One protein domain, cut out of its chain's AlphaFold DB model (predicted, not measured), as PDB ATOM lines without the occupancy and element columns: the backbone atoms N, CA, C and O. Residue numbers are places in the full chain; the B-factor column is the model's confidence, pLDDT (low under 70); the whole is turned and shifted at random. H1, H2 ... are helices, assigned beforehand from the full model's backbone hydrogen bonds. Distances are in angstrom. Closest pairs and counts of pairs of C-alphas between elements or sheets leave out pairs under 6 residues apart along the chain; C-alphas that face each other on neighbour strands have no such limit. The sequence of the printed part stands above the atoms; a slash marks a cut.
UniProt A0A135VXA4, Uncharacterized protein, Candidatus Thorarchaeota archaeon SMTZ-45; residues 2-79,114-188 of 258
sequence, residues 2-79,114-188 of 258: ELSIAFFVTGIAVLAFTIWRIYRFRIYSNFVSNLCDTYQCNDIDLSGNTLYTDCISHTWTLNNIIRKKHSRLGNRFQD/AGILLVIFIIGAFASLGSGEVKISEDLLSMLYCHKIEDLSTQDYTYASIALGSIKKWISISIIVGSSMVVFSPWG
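This is residues 2 to 79 and 114 to 188 of the 258 residues of an uncharacterized protein of Candidatus Thorarchaeota archaeon SMTZ-45 (UniProt A0A135VXA4). Long helices H1 and H6 lie side by side in a bundle with H4; H5 and H2 pack on H6, and residues 71 to 77 stick out. The printed part has 153 residues and six named helices, H1 to H6 in order, no named strand: all helix. It is loose, radius of gyration of the C-alphas 18.9 A, spanning 55 by 45 by 27 A.

Find C-alpha 2 at (160.107, 159.640, 150.595); H1 runs 54.6 A to residue 39. H6, residues 154 to 188, runs 49.9 A to (152.127, 160.971, 148.531). H2 is residues 56 to 66, H3 72 to 79, H4 114 to 129, H5 132 to 145.

H6, the hub, touches H1 at a shallow tilt of 18 degrees, opposite ways, C-alphas 4 and 188 closest at 4.2 A. Every O i to N i+4 pair in H1 to H5 is within hydrogen-bond range, 28 of 31 in H6.

Residues 80 to 113 are cut out, a 36.7 A gap. The H1 to H2 link is long; 35 residues have pLDDT under 70.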
ATOM      1  N   GLU A   2     159.837 160.995 151.105       78.88
ATOM      2  CA  GLU A   2     160.107 159.640 150.595       78.88
ATOM      3  C   GLU A   2     158.909 158.981 149.892       78.88
ATOM      4  O   GLU A   2     159.069 158.385 148.831       78.88
ATOM      5  N   LEU A   3     157.696 159.136 150.435       79.38
ATOM      6  CA  LEU A   3     156.475 158.569 149.852       79.38
ATOM      7  C   LEU A   3     156.116 159.198 148.504       79.38
ATOM      8  O   LEU A   3     155.747 158.485 147.574       79.38
ATOM      9  N   SER A   4     156.262 160.515 148.380       84.00
ATOM     10  CA  SER A   4     156.029 161.228 147.123       84.00
ATOM     11  C   SER A   4     156.995 160.766 146.031       84.00
ATOM     12  O   SER A   4     156.576 160.473 144.913       84.00
ATOM     13  N   ILE A   5     158.279 160.610 146.378       81.12
ATOM     14  CA  ILE A   5     159.295 160.062 145.467       81.12
ATOM     15  C   ILE A   5     158.944 158.623 145.083       81.12
ATOM     16  O   ILE A   5     159.008 158.277 143.906       81.12
ATOM     17  N   ALA A   6     158.533 157.791 146.040       77.94
ATOM     18  CA  ALA A   6     158.167 156.409 145.760       77.94
ATOM     19  C   ALA A   6     156.979 156.303 144.801       77.94
ATOM     20  O   ALA A   6     157.103 155.605 143.801       77.94
ATOM     21  N   PHE A   7     155.887 157.046 145.033       83.81
ATOM     22  CA  PHE A   7     154.743 157.113 144.111       83.81
ATOM     23  C   PHE A   7     155.164 157.520 142.698       83.81
ATOM     24  O   PHE A   7     154.728 156.914 141.717       83.81
ATOM     25  N   PHE A   8     156.029 158.528 142.595       86.06
ATOM     26  CA  PHE A   8     156.525 159.014 141.316       86.06
ATOM     27  C   PHE A   8     157.372 157.960 140.592       86.06
ATOM     28  O   PHE A   8     157.107 157.644 139.432       86.06
ATOM     29  N   VAL A   9     158.350 157.364 141.281       82.69
ATOM     30  CA  VAL A   9     159.249 156.346 140.716       82.69
ATOM     31  C   VAL A   9     158.479 155.087 140.322       82.69
ATOM     32  O   VAL A   9     158.679 154.577 139.219       82.69
ATOM     33  N   THR A  10     157.561 154.600 141.162       84.38
ATOM     34  CA  THR A  10     156.726 153.441 140.815       84.38
ATOM     35  C   THR A  10     155.782 153.757 139.666       84.38
ATOM     36  O   THR A  10     155.637 152.932 138.767       84.38
ATOM     37  N   GLY A  11     155.183 154.950 139.646       84.44
ATOM     38  CA  GLY A  11     154.320 155.398 138.556       84.44
ATOM     39  C   GLY A  11     155.062 155.439 137.219       84.44
ATOM     40  O   GLY A  11     154.590 154.866 136.237       84.44
ATOM     41  N   ILE A  12     156.267 156.018 137.191       87.38
ATOM     42  CA  ILE A  12     157.130 156.026 136.000       87.38
ATOM     43  C   ILE A  12     157.509 154.609 135.583       87.38
ATOM     44  O   ILE A  12     157.426 154.293 134.399       87.38
ATOM     45  N   ALA A  13     157.902 153.743 136.519       82.69
ATOM     46  CA  ALA A  13     158.271 152.366 136.201       82.69
ATOM     47  C   ALA A  13     157.101 151.594 135.565       82.69
ATOM     48  O   ALA A  13     157.286 150.907 134.558       82.69
ATOM     49  N   VAL A  14     155.885 151.751 136.103       86.12
ATOM     50  CA  VAL A  14     154.662 151.168 135.529       86.12
ATOM     51  C   VAL A  14     154.411 151.719 134.129       86.12
ATOM     52  O   VAL A  14     154.167 150.940 133.208       86.12
ATOM     53  N   LEU A  15     154.507 153.036 133.929       88.69
ATOM     54  CA  LEU A  15     154.309 153.654 132.616       88.69
ATOM     55  C   LEU A  15     155.362 153.200 131.599       88.69
ATOM     56  O   LEU A  15     154.998 152.837 130.485       88.69
ATOM     57  N   ALA A  16     156.637 153.131 131.980       84.06
ATOM     58  CA  ALA A  16     157.716 152.645 131.121       84.06
ATOM     59  C   ALA A  16     157.480 151.191 130.685       84.06
ATOM     60  O   ALA A  16     157.562 150.873 129.496       84.06
ATOM     61  N   PHE A  17     157.100 150.319 131.625       85.12
ATOM     62  CA  PHE A  17     156.749 148.934 131.311       85.12
ATOM     63  C   PHE A  17     155.512 148.849 130.408       85.12
ATOM     64  O   PHE A  17     155.451 148.035 129.487       85.12
ATOM     65  N   THR A  18     154.539 149.730 130.626       87.56
ATOM     66  CA  THR A  18     153.325 149.800 129.809       87.56
ATOM     67  C   THR A  18     153.629 150.269 128.387       87.56
ATOM     68  O   THR A  18     153.116 149.682 127.440       87.56
ATOM     69  N   ILE A  19     154.518 151.249 128.205       89.50
ATOM     70  CA  ILE A  19     154.997 151.700 126.886       89.50
ATOM     71  C   ILE A  19     155.703 150.558 126.148       89.50
ATOM     72  O   ILE A  19     155.431 150.316 124.972       89.50
ATOM     73  N   TRP A  20     156.561 149.807 126.840       88.44
ATOM     74  CA  TRP A  20     157.200 148.621 126.267       88.44
ATOM     75  C   TRP A  20     156.175 147.554 125.845       88.44
ATOM     76  O   TRP A  20     156.267 146.991 124.751       88.44
ATOM     77  N   ARG A  21     155.145 147.319 126.665       84.25
ATOM     78  CA  ARG A  21     154.042 146.402 126.337       84.25
ATOM     79  C   ARG A  21     153.207 146.904 125.151       84.25
ATOM     80  O   ARG A  21     152.831 146.096 124.307       84.25
ATOM     81  N   ILE A  22     152.989 148.217 125.014       88.88
ATOM     82  CA  ILE A  22     152.340 148.832 123.838       88.88
ATOM     83  C   ILE A  22     153.146 148.563 122.565       88.88
ATOM     84  O   ILE A  22     152.562 148.252 121.526       88.88
ATOM     85  N   TYR A  23     154.477 148.654 122.628       87.12
ATOM     86  CA  TYR A  23     155.327 148.335 121.481       87.12
ATOM     87  C   TYR A  23     155.136 146.880 121.025       87.12
ATOM     88  O   TYR A  23     154.878 146.638 119.846       87.12
ATOM     89  N   ARG A  24     155.163 145.912 121.955       84.94
ATOM     90  CA  ARG A  24     154.869 144.502 121.634       84.94
ATOM     91  C   ARG A  24     153.451 144.300 121.109       84.94
ATOM     92  O   ARG A  24     153.258 143.577 120.138       84.94
ATOM     93  N   PHE A  25     152.471 144.968 121.712       89.38
ATOM     94  CA  PHE A  25     151.082 144.918 121.273       89.38
ATOM     95  C   PHE A  25     150.927 145.352 119.813       89.38
ATOM     96  O   PHE A  25     150.199 144.702 119.073       89.38
ATOM     97  N   ARG A  26     151.641 146.394 119.360       88.69
ATOM     98  CA  ARG A  26     151.612 146.817 117.948       88.69
ATOM     99  C   ARG A  26     152.132 145.735 117.000       88.69
ATOM    100  O   ARG A  26     151.526 145.517 115.959       88.69
ATOM    101  N   ILE A  27     153.208 145.038 117.371       88.19
ATOM    102  CA  ILE A  27     153.752 143.926 116.573       88.19
ATOM    103  C   ILE A  27     152.703 142.817 116.432       88.19
ATOM    104  O   ILE A  27     152.402 142.390 115.319       88.19
ATOM    105  N   TYR A  28     152.096 142.399 117.544       88.81
ATOM    106  CA  TYR A  28     151.060 141.366 117.523       88.81
ATOM    107  C   TYR A  28     149.780 141.822 116.821       88.81
ATOM    108  O   TYR A  28     149.166 141.034 116.113       88.81
ATOM    109  N   SER A  29     149.401 143.094 116.944       88.44
ATOM    110  CA  SER A  29     148.245 143.660 116.243       88.44
ATOM    111  C   SER A  29     148.427 143.625 114.734       88.44
ATOM    112  O   SER A  29     147.491 143.269 114.027       88.44
ATOM    113  N   ASN A  30     149.624 143.943 114.241       88.25
ATOM    114  CA  ASN A  30     149.926 143.847 112.815       88.25
ATOM    115  C   ASN A  30     149.898 142.389 112.341       88.25
ATOM    116  O   ASN A  30     149.340 142.103 111.290       88.25
ATOM    117  N   PHE A  31     150.441 141.459 113.132       87.19
ATOM    118  CA  PHE A  31     150.368 140.029 112.827       87.19
ATOM    119  C   PHE A  31     148.918 139.532 112.731       87.19
ATOM    120  O   PHE A  31     148.562 138.881 111.755       87.19
ATOM    121  N   VAL A  32     148.069 139.882 113.702       85.50
ATOM    122  CA  VAL A  32     146.649 139.495 113.708       85.50
ATOM    123  C   VAL A  32     145.889 140.135 112.543       85.50
ATOM    124  O   VAL A  32     145.060 139.465 111.933       85.50
ATOM    125  N   SER A  33     146.198 141.388 112.189       85.81
ATOM    126  CA  SER A  33     145.634 142.047 111.001       85.81
ATOM    127  C   SER A  33     146.013 141.311 109.717       85.81
ATOM    128  O   SER A  33     145.135 140.979 108.932       85.81
ATOM    129  N   ASN A  34     147.294 140.967 109.545       85.81
ATOM    130  CA  ASN A  34     147.769 140.225 108.375       85.81
ATOM    131  C   ASN A  34     147.135 138.832 108.282       85.81
ATOM    132  O   ASN A  34     146.812 138.365 107.187       85.81
ATOM    133  N   LEU A  35     146.941 138.165 109.426       82.56
ATOM    134  CA  LEU A  35     146.216 136.898 109.475       82.56
ATOM    135  C   LEU A  35     144.790 137.083 108.957       82.56
ATOM    136  O   LEU A  35     144.268 136.219 108.256       82.56
ATOM    137  N   CYS A  36     144.184 138.227 109.274       82.06
ATOM    138  CA  CYS A  36     142.822 138.484 108.877       82.06
ATOM    139  C   CYS A  36     142.640 138.793 107.402       82.06
ATOM    140  O   CYS A  36     141.730 138.259 106.767       82.06
ATOM    141  N   ASP A  37     143.549 139.588 106.852       84.69
ATOM    142  CA  ASP A  37     143.576 139.882 105.424       84.69
ATOM    143  C   ASP A  37     143.788 138.599 104.601       84.69
ATOM    144  O   ASP A  37     143.218 138.448 103.522       84.69
ATOM    145  N   THR A  38     144.554 137.639 105.138       80.69
ATOM    146  CA  THR A  38     144.833 136.349 104.482       80.69
ATOM    147  C   THR A  38     143.622 135.410 104.485       80.69
ATOM    148  O   THR A  38     143.378 134.722 103.496       80.69
ATOM    149  N   TYR A  39     142.854 135.379 105.577       76.50
ATOM    150  CA  TYR A  39     141.784 134.396 105.797       76.50
ATOM    151  C   TYR A  39     140.353 134.963 105.718       76.50
ATOM    152  O   TYR A  39     139.403 134.216 105.930       76.50
ATOM    153  N   GLN A  40     140.189 136.251 105.384       75.69
ATOM    154  CA  GLN A  40     138.901 136.946 105.205       75.69
ATOM    155  C   GLN A  40     137.936 136.784 106.400       75.69
ATOM    156  O   GLN A  40     136.855 136.215 106.277       75.69
ATOM    157  N   CYS A  41     138.294 137.314 107.575       67.19
ATOM    158  CA  CYS A  41     137.559 137.060 108.831       67.19
ATOM    159  C   CYS A  41     136.210 137.768 109.008       67.19
ATOM    160  O   CYS A  41     135.675 137.729 110.117       67.19
ATOM    161  N   ASN A  42     135.678 138.452 107.995       64.31
ATOM    162  CA  ASN A  42     134.517 139.333 108.174       64.31
ATOM    163  C   ASN A  42     133.263 138.607 108.708       64.31
ATOM    164  O   ASN A  42     132.431 139.257 109.329       64.31
ATOM    165  N   ASP A  43     133.170 137.282 108.534       62.19
ATOM    166  CA  ASP A  43     132.056 136.440 109.003       62.19
ATOM    167  C   ASP A  43     132.400 135.540 110.214       62.19
ATOM    168  O   ASP A  43     131.632 134.642 110.568       62.19
ATOM    169  N   ILE A  44     133.558 135.722 110.864       65.00
ATOM    170  CA  ILE A  44     133.956 134.879 112.005       65.00
ATOM    171  C   ILE A  44     133.350 135.425 113.302       65.00
ATOM    172  O   ILE A  44     133.643 136.540 113.727       65.00
ATOM    173  N   ASP A  45     132.535 134.603 113.965       62.38
ATOM    174  CA  ASP A  45     131.916 134.935 115.247       62.38
ATOM    175  C   ASP A  45     132.954 135.020 116.388       62.38
ATOM    176  O   ASP A  45     133.534 134.024 116.824       62.38
ATOM    177  N   LEU A  46     133.168 136.234 116.898       62.44
ATOM    178  CA  LEU A  46     134.056 136.526 118.027       62.44
ATOM    179  C   LEU A  46     133.330 136.497 119.387       62.44
ATOM    180  O   LEU A  46     133.956 136.756 120.417       62.44
ATOM    181  N   SER A  47     132.025 136.195 119.421       58.16
ATOM    182  CA  SER A  47     131.195 136.250 120.637       58.16
ATOM    183  C   SER A  47     131.518 135.165 121.668       58.16
ATOM    184  O   SER A  47     131.083 135.253 122.816       58.16
ATOM    185  N   GLY A  48     132.282 134.138 121.284       57.50
ATOM    186  CA  GLY A  48     132.623 133.010 122.154       57.50
ATOM    187  C   GLY A  48     131.508 131.967 122.308       57.50
ATOM    188  O   GLY A  48     131.667 131.039 123.099       57.50
ATOM    189  N   ASN A  49     130.407 132.082 121.553       55.59
ATOM    190  CA  ASN A  49     129.344 131.067 121.498       55.59
ATOM    191  C   ASN A  49     129.690 129.870 120.598       55.59
ATOM    192  O   ASN A  49     129.097 128.798 120.722       55.59
ATOM    193  N   THR A  50     130.656 130.041 119.699       60.28
ATOM    194  CA  THR A  50     131.127 129.028 118.757       60.28
ATOM    195  C   THR A  50     132.339 128.284 119.323       60.28
ATOM    196  O   THR A  50     133.365 128.865 119.677       60.28
ATOM    197  N   LEU A  51     132.223 126.957 119.426       58.41
ATOM    198  CA  LEU A  51     133.331 126.086 119.822       58.41
ATOM    199  C   LEU A  51     134.243 125.852 118.616       58.41
ATOM    200  O   LEU A  51     133.923 125.065 117.727       58.41
ATOM    201  N   TYR A  52     135.389 126.527 118.598       63.31
ATOM    202  CA  TYR A  52     136.435 126.287 117.610       63.31
ATOM    203  C   TYR A  52     137.318 125.118 118.059       63.31
ATOM    204  O   TYR A  52     138.073 125.221 119.025       63.31
ATOM    205  N   THR A  53     137.194 123.985 117.370       61.19
ATOM    206  CA  THR A  53     137.973 122.764 117.615       61.19
ATOM    207  C   THR A  53     138.885 122.466 116.426       61.19
ATOM    208  O   THR A  53     138.485 122.715 115.291       61.19
ATOM    209  N   ASP A  54     140.041 121.846 116.698       66.06
ATOM    210  CA  ASP A  54     141.051 121.398 115.712       66.06
ATOM    211  C   ASP A  54     142.026 122.466 115.161       66.06
ATOM    212  O   ASP A  54     142.474 122.403 114.020       66.06
ATOM    213  N   CYS A  55     142.443 123.418 116.003       73.12
ATOM    214  CA  CYS A  55     143.502 124.383 115.677       73.12
ATOM    215  C   CYS A  55     144.718 124.325 116.624       73.12
ATOM    216  O   CYS A  55     144.670 123.761 117.731       73.12
ATOM    217  N   ILE A  56     145.842 124.905 116.179       77.00
ATOM    218  CA  ILE A  56     147.117 124.925 116.920       77.00
ATOM    219  C   ILE A  56     146.936 125.679 118.243       77.00
ATOM    220  O   ILE A  56     147.377 125.213 119.301       77.00
ATOM    221  N   SER A  57     146.222 126.804 118.210       72.69
ATOM    222  CA  SER A  57     145.844 127.582 119.390       72.69
ATOM    223  C   SER A  57     144.983 126.775 120.362       72.69
ATOM    224  O   SER A  57     145.308 126.744 121.549       72.69
ATOM    225  N   HIS A  58     143.965 126.038 119.907       78.06
ATOM    226  CA  HIS A  58     143.150 125.170 120.770       78.06
ATOM    227  C   HIS A  58     143.992 124.072 121.446       78.06
ATOM    228  O   HIS A  58     143.917 123.889 122.665       78.06
ATOM    229  N   THR A  59     144.868 123.397 120.696       75.50
ATOM    230  CA  THR A  59     145.767 122.353 121.230       75.50
ATOM    231  C   THR A  59     146.743 122.915 122.263       75.50
ATOM    232  O   THR A  59     146.962 122.321 123.326       75.50
ATOM    233  N   TRP A  60     147.309 124.094 122.000       78.38
ATOM    234  CA  TRP A  60     148.172 124.790 122.952       78.38
ATOM    235  C   TRP A  60     147.411 125.201 124.213       78.38
ATOM    236  O   TRP A  60     147.919 125.003 125.320       78.38
ATOM    237  N   THR A  61     146.187 125.710 124.060       72.88
ATOM    238  CA  THR A  61     145.316 126.157 125.158       72.88
ATOM    239  C   THR A  61     144.927 124.980 126.055       72.88
ATOM    240  O   THR A  61     145.046 125.061 127.281       72.88
ATOM    241  N   LEU A  62     144.573 123.831 125.471       74.62
ATOM    242  CA  LEU A  62     144.332 122.589 126.210       74.62
ATOM    243  C   LEU A  62     145.570 122.132 126.987       74.62
ATOM    244  O   LEU A  62     145.467 121.773 128.161       74.62
ATOM    245  N   ASN A  63     146.752 122.181 126.372       71.00
ATOM    246  CA  ASN A  63     147.989 121.717 127.002       71.00
ATOM    247  C   ASN A  63     148.548 122.689 128.060       71.00
ATOM    248  O   ASN A  63     149.151 122.238 129.035       71.00
ATOM    249  N   ASN A  64     148.331 124.002 127.920       68.00
ATOM    250  CA  ASN A  64     148.913 125.023 128.801       68.00
ATOM    251  C   ASN A  64     147.942 125.675 129.790       68.00
ATOM    252  O   ASN A  64     148.417 126.209 130.788       68.00
ATOM    253  N   ILE A  65     146.629 125.627 129.563       67.81
ATOM    254  CA  ILE A  65     145.624 126.198 130.477       67.81
ATOM    255  C   ILE A  65     144.830 125.088 131.167       67.81
ATOM    256  O   ILE A  65     144.710 125.081 132.391       67.81
ATOM    257  N   ILE A  66     144.315 124.122 130.400       59.44
ATOM    258  CA  ILE A  66     143.427 123.074 130.931       59.44
ATOM    259  C   ILE A  66     144.232 121.942 131.587       59.44
ATOM    260  O   ILE A  66     143.880 121.494 132.677       59.44
ATOM    261  N   ARG A  67     145.343 121.508 130.974       54.53
ATOM    262  CA  ARG A  67     146.228 120.460 131.520       54.53
ATOM    263  C   ARG A  67     147.250 120.962 132.538       54.53
ATOM    264  O   ARG A  67     147.626 120.192 133.416       54.53
ATOM    265  N   LYS A  68     147.642 122.242 132.521       51.03
ATOM    266  CA  LYS A  68     148.351 122.874 133.656       51.03
ATOM    267  C   LYS A  68     147.351 123.330 134.724       51.03
ATOM    268  O   LYS A  68     147.365 124.479 135.164       51.03
ATOM    269  N   LYS A  69     146.470 122.430 135.168       42.66
ATOM    270  CA  LYS A  69     145.638 122.708 136.336       42.66
ATOM    271  C   LYS A  69     146.455 122.426 137.593       42.66
ATOM    272  O   LYS A  69     146.861 121.298 137.851       42.66
ATOM    273  N   HIS A  70     146.661 123.515 138.328       43.53
ATOM    274  CA  HIS A  70     147.295 123.653 139.636       43.53
ATOM    275  C   HIS A  70     148.824 123.764 139.612       43.53
ATOM    276  O   HIS A  70     149.573 122.816 139.393       43.53
ATOM    277  N   SER A  71     149.289 124.982 139.923       43.47
ATOM    278  CA  SER A  71     150.604 125.219 140.523       43.47
ATOM    279  C   SER A  71     150.943 124.068 141.478       43.47
ATOM    280  O   SER A  71     150.079 123.652 142.249       43.47
ATOM    281  N   ARG A  72     152.183 123.560 141.468       52.06
ATOM    282  CA  ARG A  72     152.647 122.527 142.420       52.06
ATOM    283  C   ARG A  72     152.288 122.859 143.878       52.06
ATOM    284  O   ARG A  72     152.113 121.950 144.679       52.06
ATOM    285  N   LEU A  73     152.152 124.148 144.205       46.09
ATOM    286  CA  LEU A  73     151.644 124.631 145.487       46.09
ATOM    287  C   LEU A  73     150.146 124.367 145.677       46.09
ATOM    288  O   LEU A  73     149.774 123.903 146.739       46.09
ATOM    289  N   GLY A  74     149.305 124.609 144.670       45.31
ATOM    290  CA  GLY A  74     147.854 124.403 144.724       45.31
ATOM    291  C   GLY A  74     147.439 122.935 144.833       45.31
ATOM    292  O   GLY A  74     146.574 122.634 145.646       45.31
ATOM    293  N   ASN A  75     148.100 122.022 144.110       50.03
ATOM    294  CA  ASN A  75     147.859 120.579 144.280       50.03
ATOM    295  C   ASN A  75     148.337 120.090 145.649       50.03
ATOM    296  O   ASN A  75     147.611 119.361 146.306       50.03
ATOM    297  N   ARG A  76     149.495 120.562 146.139       55.00
ATOM    298  CA  ARG A  76     149.923 120.279 147.520       55.00
ATOM    299  C   ARG A  76     148.952 120.849 148.552       55.00
ATOM    300  O   ARG A  76     148.734 120.221 149.573       55.00
ATOM    301  N   PHE A  77     148.371 122.017 148.292       48.78
ATOM    302  CA  PHE A  77     147.408 122.667 149.178       48.78
ATOM    303  C   PHE A  77     146.071 121.930 149.226       48.78
ATOM    304  O   PHE A  77     145.498 121.759 150.297       48.78
ATOM    305  N   GLN A  78     145.588 121.488 148.063       53.12
ATOM    306  CA  GLN A  78     144.387 120.671 147.954       53.12
ATOM    307  C   GLN A  78     144.602 119.289 148.568       53.12
ATOM    308  O   GLN A  78     143.754 118.886 149.353       53.12
ATOM    309  N   ASP A  79     145.737 118.623 148.328       59.97
ATOM    310  CA  ASP A  79     146.075 117.350 148.986       59.97
ATOM    311  C   ASP A  79     146.165 117.499 150.512       59.97
ATOM    312  O   ASP A  79     145.609 116.676 151.240       59.97
ATOM    313  N   ALA A 114     157.286 152.755 155.894       63.84
ATOM    314  CA  ALA A 114     157.757 151.545 155.201       63.84
ATOM    315  C   ALA A 114     156.630 150.606 154.712       63.84
ATOM    316  O   ALA A 114     156.780 149.925 153.700       63.84
ATOM    317  N   GLY A 115     155.482 150.585 155.392       65.81
ATOM    318  CA  GLY A 115     154.360 149.701 155.076       65.81
ATOM    319  C   GLY A 115     153.576 150.231 153.887       65.81
ATOM    320  O   GLY A 115     153.234 149.483 152.977       65.81
ATOM    321  N   ILE A 116     153.371 151.547 153.849       70.56
ATOM    322  CA  ILE A 116     152.727 152.215 152.718       70.56
ATOM    323  C   ILE A 116     153.643 152.178 151.496       70.56
ATOM    324  O   ILE A 116     153.163 151.877 150.407       70.56
ATOM    325  N   LEU A 117     154.956 152.362 151.673       70.19
ATOM    326  CA  LEU A 117     155.937 152.133 150.607       70.19
ATOM    327  C   LEU A 117     155.809 150.724 150.018       70.19
ATOM    328  O   LEU A 117     155.671 150.581 148.804       70.19
ATOM    329  N   LEU A 118     155.791 149.690 150.862       71.31
ATOM    330  CA  LEU A 118     155.645 148.302 150.421       71.31
ATOM    331  C   LEU A 118     154.345 148.093 149.630       71.31
ATOM    332  O   LEU A 118     154.372 147.473 148.569       71.31
ATOM    333  N   VAL A 119     153.221 148.649 150.087       74.69
ATOM    334  CA  VAL A 119     151.936 148.564 149.372       74.69
ATOM    335  C   VAL A 119     152.003 149.255 148.005       74.69
ATOM    336  O   VAL A 119     151.556 148.672 147.018       74.69
ATOM    337  N   ILE A 120     152.596 150.450 147.916       79.62
ATOM    338  CA  ILE A 120     152.785 151.179 146.647       79.62
ATOM    339  C   ILE A 120     153.609 150.334 145.667       79.62
ATOM    340  O   ILE A 120     153.210 150.166 144.511       79.62
ATOM    341  N   PHE A 121     154.709 149.735 146.131       75.38
ATOM    342  CA  PHE A 121     155.534 148.848 145.308       75.38
ATOM    343  C   PHE A 121     154.783 147.592 144.867       75.38
ATOM    344  O   PHE A 121     154.900 147.205 143.706       75.38
ATOM    345  N   ILE A 122     153.983 146.977 145.742       76.69
ATOM    346  CA  ILE A 122     153.157 145.818 145.383       76.69
ATOM    347  C   ILE A 122     152.145 146.194 144.298       76.69
ATOM    348  O   ILE A 122     152.044 145.485 143.299       76.69
ATOM    349  N   ILE A 123     151.430 147.313 144.447       78.00
ATOM    350  CA  ILE A 123     150.463 147.779 143.440       78.00
ATOM    351  C   ILE A 123     151.172 148.030 142.104       78.00
ATOM    352  O   ILE A 123     150.698 147.570 141.064       78.00
ATOM    353  N   GLY A 124     152.330 148.697 142.130       71.88
ATOM    354  CA  GLY A 124     153.141 148.930 140.936       71.88
ATOM    355  C   GLY A 124     153.616 147.630 140.278       71.88
ATOM    356  O   GLY A 124     153.523 147.482 139.060       71.88
ATOM    357  N   ALA A 125     154.059 146.654 141.072       71.94
ATOM    358  CA  ALA A 125     154.482 145.342 140.588       71.94
ATOM    359  C   ALA A 125     153.322 144.544 139.971       71.94
ATOM    360  O   ALA A 125     153.488 143.936 138.917       71.94
ATOM    361  N   PHE A 126     152.132 144.571 140.577       76.62
ATOM    362  CA  PHE A 126     150.944 143.937 140.000       76.62
ATOM    363  C   PHE A 126     150.524 144.605 138.688       76.62
ATOM    364  O   PHE A 126     150.199 143.910 137.724       76.62
ATOM    365  N   ALA A 127     150.566 145.938 138.625       77.56
ATOM    366  CA  ALA A 127     150.228 146.685 137.418       77.56
ATOM    367  C   ALA A 127     151.208 146.414 136.264       77.56
ATOM    368  O   ALA A 127     150.776 146.328 135.110       77.56
ATOM    369  N   SER A 128     152.503 146.248 136.559       70.88
ATOM    370  CA  SER A 128     153.529 145.945 135.556       70.88
ATOM    371  C   SER A 128     153.482 144.481 135.110       70.88
ATOM    372  O   SER A 128     153.267 144.218 133.925       70.88
ATOM    373  N   LEU A 129     153.581 143.520 136.036       71.06
ATOM    374  CA  LEU A 129     153.587 142.083 135.722       71.06
ATOM    375  C   LEU A 129     152.317 141.654 134.981       71.06
ATOM    376  O   LEU A 129     152.383 140.906 134.006       71.06
ATOM    377  N   GLY A 130     151.182 142.219 135.370       64.19
ATOM    378  CA  GLY A 130     149.890 141.922 134.789       64.19
ATOM    379  C   GLY A 130     149.199 140.705 135.387       64.19
ATOM    380  O   GLY A 130     149.775 139.966 136.187       64.19
ATOM    381  N   SER A 131     147.925 140.509 135.038       72.81
ATOM    382  CA  SER A 131     147.207 139.304 135.454       72.81
ATOM    383  C   SER A 131     147.811 138.064 134.781       72.81
ATOM    384  O   SER A 131     148.391 138.137 133.696       72.81
ATOM    385  N   GLY A 132     147.651 136.893 135.409       65.88
ATOM    386  CA  GLY A 132     148.096 135.628 134.811       65.88
ATOM    387  C   GLY A 132     147.484 135.372 133.427       65.88
ATOM    388  O   GLY A 132     148.128 134.770 132.578       65.88
ATOM    389  N   GLU A 133     146.283 135.897 133.184       67.88
ATOM    390  CA  GLU A 133     145.586 135.842 131.898       67.88
ATOM    391  C   GLU A 133     146.342 136.593 130.794       67.88
ATOM    392  O   GLU A 133     146.570 136.035 129.729       67.88
ATOM    393  N   VAL A 134     146.836 137.803 131.078       75.12
ATOM    394  CA  VAL A 134     147.590 138.624 130.112       75.12
ATOM    395  C   VAL A 134     148.890 137.944 129.709       75.12
ATOM    396  O   VAL A 134     149.238 137.931 128.533       75.12
ATOM    397  N   LYS A 135     149.593 137.334 130.669       76.50
ATOM    398  CA  LYS A 135     150.822 136.589 130.376       76.50
ATOM    399  C   LYS A 135     150.550 135.379 129.480       76.50
ATOM    400  O   LYS A 135     151.297 135.139 128.541       76.50
ATOM    401  N   ILE A 136     149.468 134.647 129.741       78.50
ATOM    402  CA  ILE A 136     149.054 133.518 128.898       78.50
ATOM    403  C   ILE A 136     148.685 134.003 127.489       78.50
ATOM    404  O   ILE A 136     149.072 133.367 126.513       78.50
ATOM    405  N   SER A 137     147.992 135.138 127.370       81.31
ATOM    406  CA  SER A 137     147.678 135.764 126.081       81.31
ATOM    407  C   SER A 137     148.935 136.193 125.314       81.31
ATOM    408  O   SER A 137     149.016 135.972 124.108       81.31
ATOM    409  N   GLU A 138     149.933 136.765 125.996       80.94
ATOM    410  CA  GLU A 138     151.229 137.121 125.399       80.94
ATOM    411  C   GLU A 138     152.013 135.883 124.937       80.94
ATOM    412  O   GLU A 138     152.575 135.901 123.841       80.94
ATOM    413  N   ASP A 139     152.027 134.807 125.731       83.62
ATOM    414  CA  ASP A 139     152.698 133.547 125.385       83.62
ATOM    415  C   ASP A 139     152.017 132.860 124.185       83.62
ATOM    416  O   ASP A 139     152.702 132.349 123.295       83.62
ATOM    417  N   LEU A 140     150.679 132.887 124.121       85.19
ATOM    418  CA  LEU A 140     149.911 132.373 122.983       85.19
ATOM    419  C   LEU A 140     150.247 133.145 121.701       85.19
ATOM    420  O   LEU A 140     150.578 132.532 120.688       85.19
ATOM    421  N   LEU A 141     150.209 134.480 121.749       85.38
ATOM    422  CA  LEU A 141     150.533 135.329 120.596       85.38
ATOM    423  C   LEU A 141     151.990 135.171 120.161       85.38
ATOM    424  O   LEU A 141     152.264 135.107 118.966       85.38
ATOM    425  N   SER A 142     152.922 135.048 121.109       86.69
ATOM    426  CA  SER A 142     154.327 134.779 120.797       86.69
ATOM    427  C   SER A 142     154.514 133.428 120.109       86.69
ATOM    428  O   SER A 142     155.365 133.316 119.233       86.69
ATOM    429  N   MET A 143     153.754 132.403 120.499       85.56
ATOM    430  CA  MET A 143     153.812 131.080 119.872       85.56
ATOM    431  C   MET A 143     153.238 131.108 118.451       85.56
ATOM    432  O   MET A 143     153.872 130.585 117.532       85.56
ATOM    433  N   LEU A 144     152.088 131.759 118.261       84.94
ATOM    434  CA  LEU A 144     151.459 131.915 116.945       84.94
ATOM    435  C   LEU A 144     152.346 132.726 115.994       84.94
ATOM    436  O   LEU A 144     152.499 132.350 114.839       84.94
ATOM    437  N   TYR A 145     153.006 133.773 116.496       86.31
ATOM    438  CA  TYR A 145     153.942 134.591 115.718       86.31
ATOM    439  C   TYR A 145     155.173 133.812 115.222       86.31
ATOM    440  O   TYR A 145     155.761 134.168 114.203       86.31
ATOM    441  N   CYS A 146     155.583 132.750 115.923       85.81
ATOM    442  CA  CYS A 146     156.695 131.896 115.495       85.81
ATOM    443  C   CYS A 146     156.324 130.922 114.363       85.81
ATOM    444  O   CYS A 146     157.226 130.323 113.777       85.81
ATOM    445  N   HIS A 147     155.035 130.741 114.066       84.00
ATOM    446  CA  HIS A 147     154.564 129.896 112.970       84.00
ATOM    447  C   HIS A 147     154.360 130.729 111.699       84.00
ATOM    448  O   HIS A 147     154.067 131.926 111.756       84.00
ATOM    449  N   LYS A 148     154.530 130.107 110.527       80.25
ATOM    450  CA  LYS A 148     154.232 130.769 109.251       80.25
ATOM    451  C   LYS A 148     152.723 130.909 109.102       80.25
ATOM    452  O   LYS A 148     152.007 129.977 109.424       80.25
ATOM    453  N   ILE A 149     152.251 132.029 108.551       78.50
ATOM    454  CA  ILE A 149     150.812 132.328 108.380       78.50
ATOM    455  C   ILE A 149     150.061 131.198 107.646       78.50
ATOM    456  O   ILE A 149     148.913 130.905 107.970       78.50
ATOM    457  N   GLU A 150     150.736 130.535 106.709       79.94
ATOM    458  CA  GLU A 150     150.241 129.391 105.929       79.94
ATOM    459  C   GLU A 150     149.892 128.159 106.787       79.94
ATOM    460  O   GLU A 150     149.029 127.377 106.402       79.94
ATOM    461  N   ASP A 151     150.534 127.998 107.949       79.31
ATOM    462  CA  ASP A 151     150.301 126.881 108.874       79.31
ATOM    463  C   ASP A 151     149.165 127.172 109.875       79.31
ATOM    464  O   ASP A 151     148.730 126.276 110.602       79.31
ATOM    465  N   LEU A 152     148.708 128.428 109.961       79.81
ATOM    466  CA  LEU A 152     147.624 128.840 110.853       79.81
ATOM    467  C   LEU A 152     146.260 128.692 110.180       79.81
ATOM    468  O   LEU A 152     146.119 128.828 108.974       79.81
ATOM    469  N   SER A 153     145.230 128.468 110.988       80.44
ATOM    470  CA  SER A 153     143.844 128.361 110.533       80.44
ATOM    471  C   SER A 153     143.033 129.632 110.809       80.44
ATOM    472  O   SER A 153     143.385 130.451 111.661       80.44
ATOM    473  N   THR A 154     141.871 129.757 110.160       78.12
ATOM    474  CA  THR A 154     140.850 130.780 110.472       78.12
ATOM    475  C   THR A 154     140.437 130.772 111.946       78.12
ATOM    476  O   THR A 154     140.091 131.808 112.501       78.12
ATOM    477  N   GLN A 155     140.496 129.619 112.608       79.94
ATOM    478  CA  GLN A 155     140.141 129.477 114.019       79.94
ATOM    479  C   GLN A 155     141.209 130.067 114.952       79.94
ATOM    480  O   GLN A 155     140.882 130.595 116.016       79.94
ATOM    481  N   ASP A 156     142.485 130.029 114.549       80.06
ATOM    482  CA  ASP A 156     143.586 130.621 115.316       80.06
ATOM    483  C   ASP A 156     143.469 132.152 115.390       80.06
ATOM    484  O   ASP A 156     143.902 132.758 116.374       80.06
ATOM    485  N   TYR A 157     142.811 132.773 114.403       82.31
ATOM    486  CA  TYR A 157     142.470 134.195 114.426       82.31
ATOM    487  C   TYR A 157     141.549 134.557 115.601       82.31
ATOM    488  O   TYR A 157     141.788 135.556 116.284       82.31
ATOM    489  N   THR A 158     140.527 133.747 115.893       79.81
ATOM    490  CA  THR A 158     139.609 133.986 117.021       79.81
ATOM    491  C   THR A 158     140.368 133.967 118.348       79.81
ATOM    492  O   THR A 158     140.241 134.876 119.167       79.81
ATOM    493  N   TYR A 159     141.239 132.977 118.554       80.88
ATOM    494  CA  TYR A 159     142.066 132.904 119.761       80.88
ATOM    495  C   TYR A 159     143.061 134.069 119.859       80.88
ATOM    496  O   TYR A 159     143.252 134.633 120.941       80.88
ATOM    497  N   ALA A 160     143.672 134.461 118.739       84.38
ATOM    498  CA  ALA A 160     144.612 135.574 118.693       84.38
ATOM    499  C   ALA A 160     143.933 136.929 118.956       84.38
ATOM    500  O   ALA A 160     144.474 137.746 119.701       84.38
ATOM    501  N   SER A 161     142.739 137.163 118.407       83.88
ATOM    502  CA  SER A 161     141.973 138.403 118.599       83.88
ATOM    503  C   SER A 161     141.466 138.557 120.037       83.88
ATOM    504  O   SER A 161     141.617 139.634 120.621       83.88
ATOM    505  N   ILE A 162     140.984 137.478 120.666       83.19
ATOM    506  CA  ILE A 162     140.610 137.469 122.091       83.19
ATOM    507  C   ILE A 162     141.833 137.753 122.975       83.19
ATOM    508  O   ILE A 162     141.780 138.607 123.867       83.19
ATOM    509  N   ALA A 163     142.962 137.086 122.711       84.44
ATOM    510  CA  ALA A 163     144.212 137.316 123.438       84.44
ATOM    511  C   ALA A 163     144.682 138.774 123.317       84.44
ATOM    512  O   ALA A 163     145.089 139.394 124.304       84.44
ATOM    513  N   LEU A 164     144.562 139.352 122.124       86.69
ATOM    514  CA  LEU A 164     144.906 140.742 121.860       86.69
ATOM    515  C   LEU A 164     143.979 141.715 122.608       86.69
ATOM    516  O   LEU A 164     144.453 142.686 123.202       86.69
ATOM    517  N   GLY A 165     142.676 141.424 122.665       83.75
ATOM    518  CA  GLY A 165     141.702 142.177 123.461       83.75
ATOM    519  C   GLY A 165     142.037 142.202 124.956       83.75
ATOM    520  O   GLY A 165     142.006 143.268 125.581       83.75
ATOM    521  N   SER A 166     142.444 141.060 125.521       82.62
ATOM    522  CA  SER A 166     142.873 140.952 126.926       82.62
ATOM    523  C   SER A 166     144.103 141.823 127.225       82.62
ATOM    524  O   SER A 166     144.100 142.614 128.176       82.62
ATOM    525  N   ILE A 167     145.119 141.781 126.352       85.06
ATOM    526  CA  ILE A 167     146.320 142.624 126.476       85.06
ATOM    527  C   ILE A 167     145.953 144.111 126.385       85.06
ATOM    528  O   ILE A 167     146.420 144.905 127.204       85.06
ATOM    529  N   LYS A 168     145.086 144.504 125.440       88.56
ATOM    530  CA  LYS A 168     144.630 145.898 125.281       88.56
ATOM    531  C   LYS A 168     143.948 146.419 126.545       88.56
ATOM    532  O   LYS A 168     144.261 147.519 127.006       88.56
ATOM    533  N   LYS A 169     143.044 145.626 127.131       84.12
ATOM    534  CA  LYS A 169     142.351 145.984 128.377       84.12
ATOM    535  C   LYS A 169     143.348 146.188 129.514       84.12
ATOM    536  O   LYS A 169     143.253 147.172 130.246       84.12
ATOM    537  N   TRP A 170     144.331 145.299 129.633       85.25
ATOM    538  CA  TRP A 170     145.342 145.414 130.676       85.25
ATOM    539  C   TRP A 170     146.262 146.619 130.492       85.25
ATOM    540  O   TRP A 170     146.520 147.328 131.458       85.25
ATOM    541  N   ILE A 171     146.689 146.910 129.259       87.31
ATOM    542  CA  ILE A 171     147.433 148.137 128.937       87.31
ATOM    543  C   ILE A 171     146.653 149.363 129.419       87.31
ATOM    544  O   ILE A 171     147.225 150.217 130.090       87.31
ATOM    545  N   SER A 172     145.345 149.432 129.144       87.31
ATOM    546  CA  SER A 172     144.508 150.545 129.605       87.31
ATOM    547  C   SER A 172     144.503 150.672 131.131       87.31
ATOM    548  O   SER A 172     144.639 151.778 131.653       87.31
ATOM    549  N   ILE A 173     144.391 149.557 131.859       85.25
ATOM    550  CA  ILE A 173     144.438 149.551 133.330       85.25
ATOM    551  C   ILE A 173     145.811 150.016 133.831       85.25
ATOM    552  O   ILE A 173     145.875 150.880 134.703       85.25
ATOM    553  N   SER A 174     146.907 149.506 133.266       85.88
ATOM    554  CA  SER A 174     148.266 149.896 133.662       85.88
ATOM    555  C   SER A 174     148.553 151.374 133.384       85.88
ATOM    556  O   SER A 174     149.207 152.015 134.203       85.88
ATOM    557  N   ILE A 175     148.021 151.949 132.295       90.06
ATOM    558  CA  ILE A 175     148.106 153.398 132.032       90.06
ATOM    559  C   ILE A 175     147.377 154.181 133.122       90.06
ATOM    560  O   ILE A 175     147.938 155.141 133.647       90.06
ATOM    561  N   ILE A 176     146.152 153.785 133.475       89.50
ATOM    562  CA  ILE A 176     145.356 154.472 134.504       89.50
ATOM    563  C   ILE A 176     146.072 154.408 135.858       89.50
ATOM    564  O   ILE A 176     146.245 155.433 136.520       89.50
ATOM    565  N   VAL A 177     146.546 153.225 136.257       87.44
ATOM    566  CA  VAL A 177     147.286 153.033 137.515       87.44
ATOM    567  C   VAL A 177     148.600 153.819 137.512       87.44
ATOM    568  O   VAL A 177     148.849 154.578 138.443       87.44
ATOM    569  N   GLY A 178     149.416 153.714 136.462       87.00
ATOM    570  CA  GLY A 178     150.678 154.454 136.366       87.00
ATOM    571  C   GLY A 178     150.473 155.971 136.374       87.00
ATOM    572  O   GLY A 178     151.144 156.680 137.120       87.00
ATOM    573  N   SER A 179     149.493 156.469 135.615       91.31
ATOM    574  CA  SER A 179     149.178 157.903 135.549       91.31
ATOM    575  C   SER A 179     148.649 158.420 136.881       91.31
ATOM    576  O   SER A 179     149.110 159.456 137.352       91.31
ATOM    577  N   SER A 180     147.732 157.691 137.528       90.44
ATOM    578  CA  SER A 180     147.239 158.067 138.858       90.44
ATOM    579  C   SER A 180     148.368 158.134 139.886       90.44
ATOM    580  O   SER A 180     148.444 159.113 140.618       90.44
ATOM    581  N   MET A 181     149.304 157.179 139.899       88.50
ATOM    582  CA  MET A 181     150.463 157.223 140.801       88.50
ATOM    583  C   MET A 181     151.335 158.466 140.584       88.50
ATOM    584  O   MET A 181     151.753 159.092 141.555       88.50
ATOM    585  N   VAL A 182     151.578 158.859 139.329       91.12
ATOM    586  CA  VAL A 182     152.346 160.073 139.008       91.12
ATOM    587  C   VAL A 182     151.584 161.333 139.422       91.12
ATOM    588  O   VAL A 182     152.161 162.202 140.072       91.12
ATOM    589  N   VAL A 183     150.291 161.419 139.103       92.56
ATOM    590  CA  VAL A 183     149.438 162.568 139.452       92.56
ATOM    591  C   VAL A 183     149.306 162.723 140.964       92.56
ATOM    592  O   VAL A 183     149.411 163.837 141.457       92.56
ATOM    593  N   PHE A 184     149.129 161.635 141.717       86.81
ATOM    594  CA  PHE A 184     149.014 161.680 143.177       86.81
ATOM    595  C   PHE A 184     150.361 161.800 143.897       86.81
ATOM    596  O   PHE A 184     150.377 162.063 145.101       86.81
ATOM    597  N   SER A 185     151.483 161.669 143.183       89.69
ATOM    598  CA  SER A 185     152.819 161.731 143.780       89.69
ATOM    599  C   SER A 185     153.096 162.988 144.614       89.69
ATOM    600  O   SER A 185     153.645 162.820 145.702       89.69
ATOM    601  N   PRO A 186     152.666 164.219 144.250       88.44
ATOM    602  CA  PRO A 186     152.913 165.401 145.081       88.44
ATOM    603  C   PRO A 186     152.242 165.312 146.458       88.44
ATOM    604  O   PRO A 186     152.744 165.870 147.429       88.44
ATOM    605  N   TRP A 187     151.142 164.560 146.555       88.31
ATOM    606  CA  TRP A 187     150.382 164.333 147.786       88.31
ATOM    607  C   TRP A 187     150.701 162.985 148.445       88.31
ATOM    608  O   TRP A 187     149.988 162.568 149.359       88.31
ATOM    609  N   GLY A 188     151.770 162.300 148.026       80.50
ATOM    610  CA  GLY A 188     152.127 160.971 148.531       80.50
ATOM    611  C   GLY A 188     152.326 160.926 150.050       80.50
ATOM    612  O   GLY A 188     151.991 159.935 150.692       80.50
TER     613      GLY A 188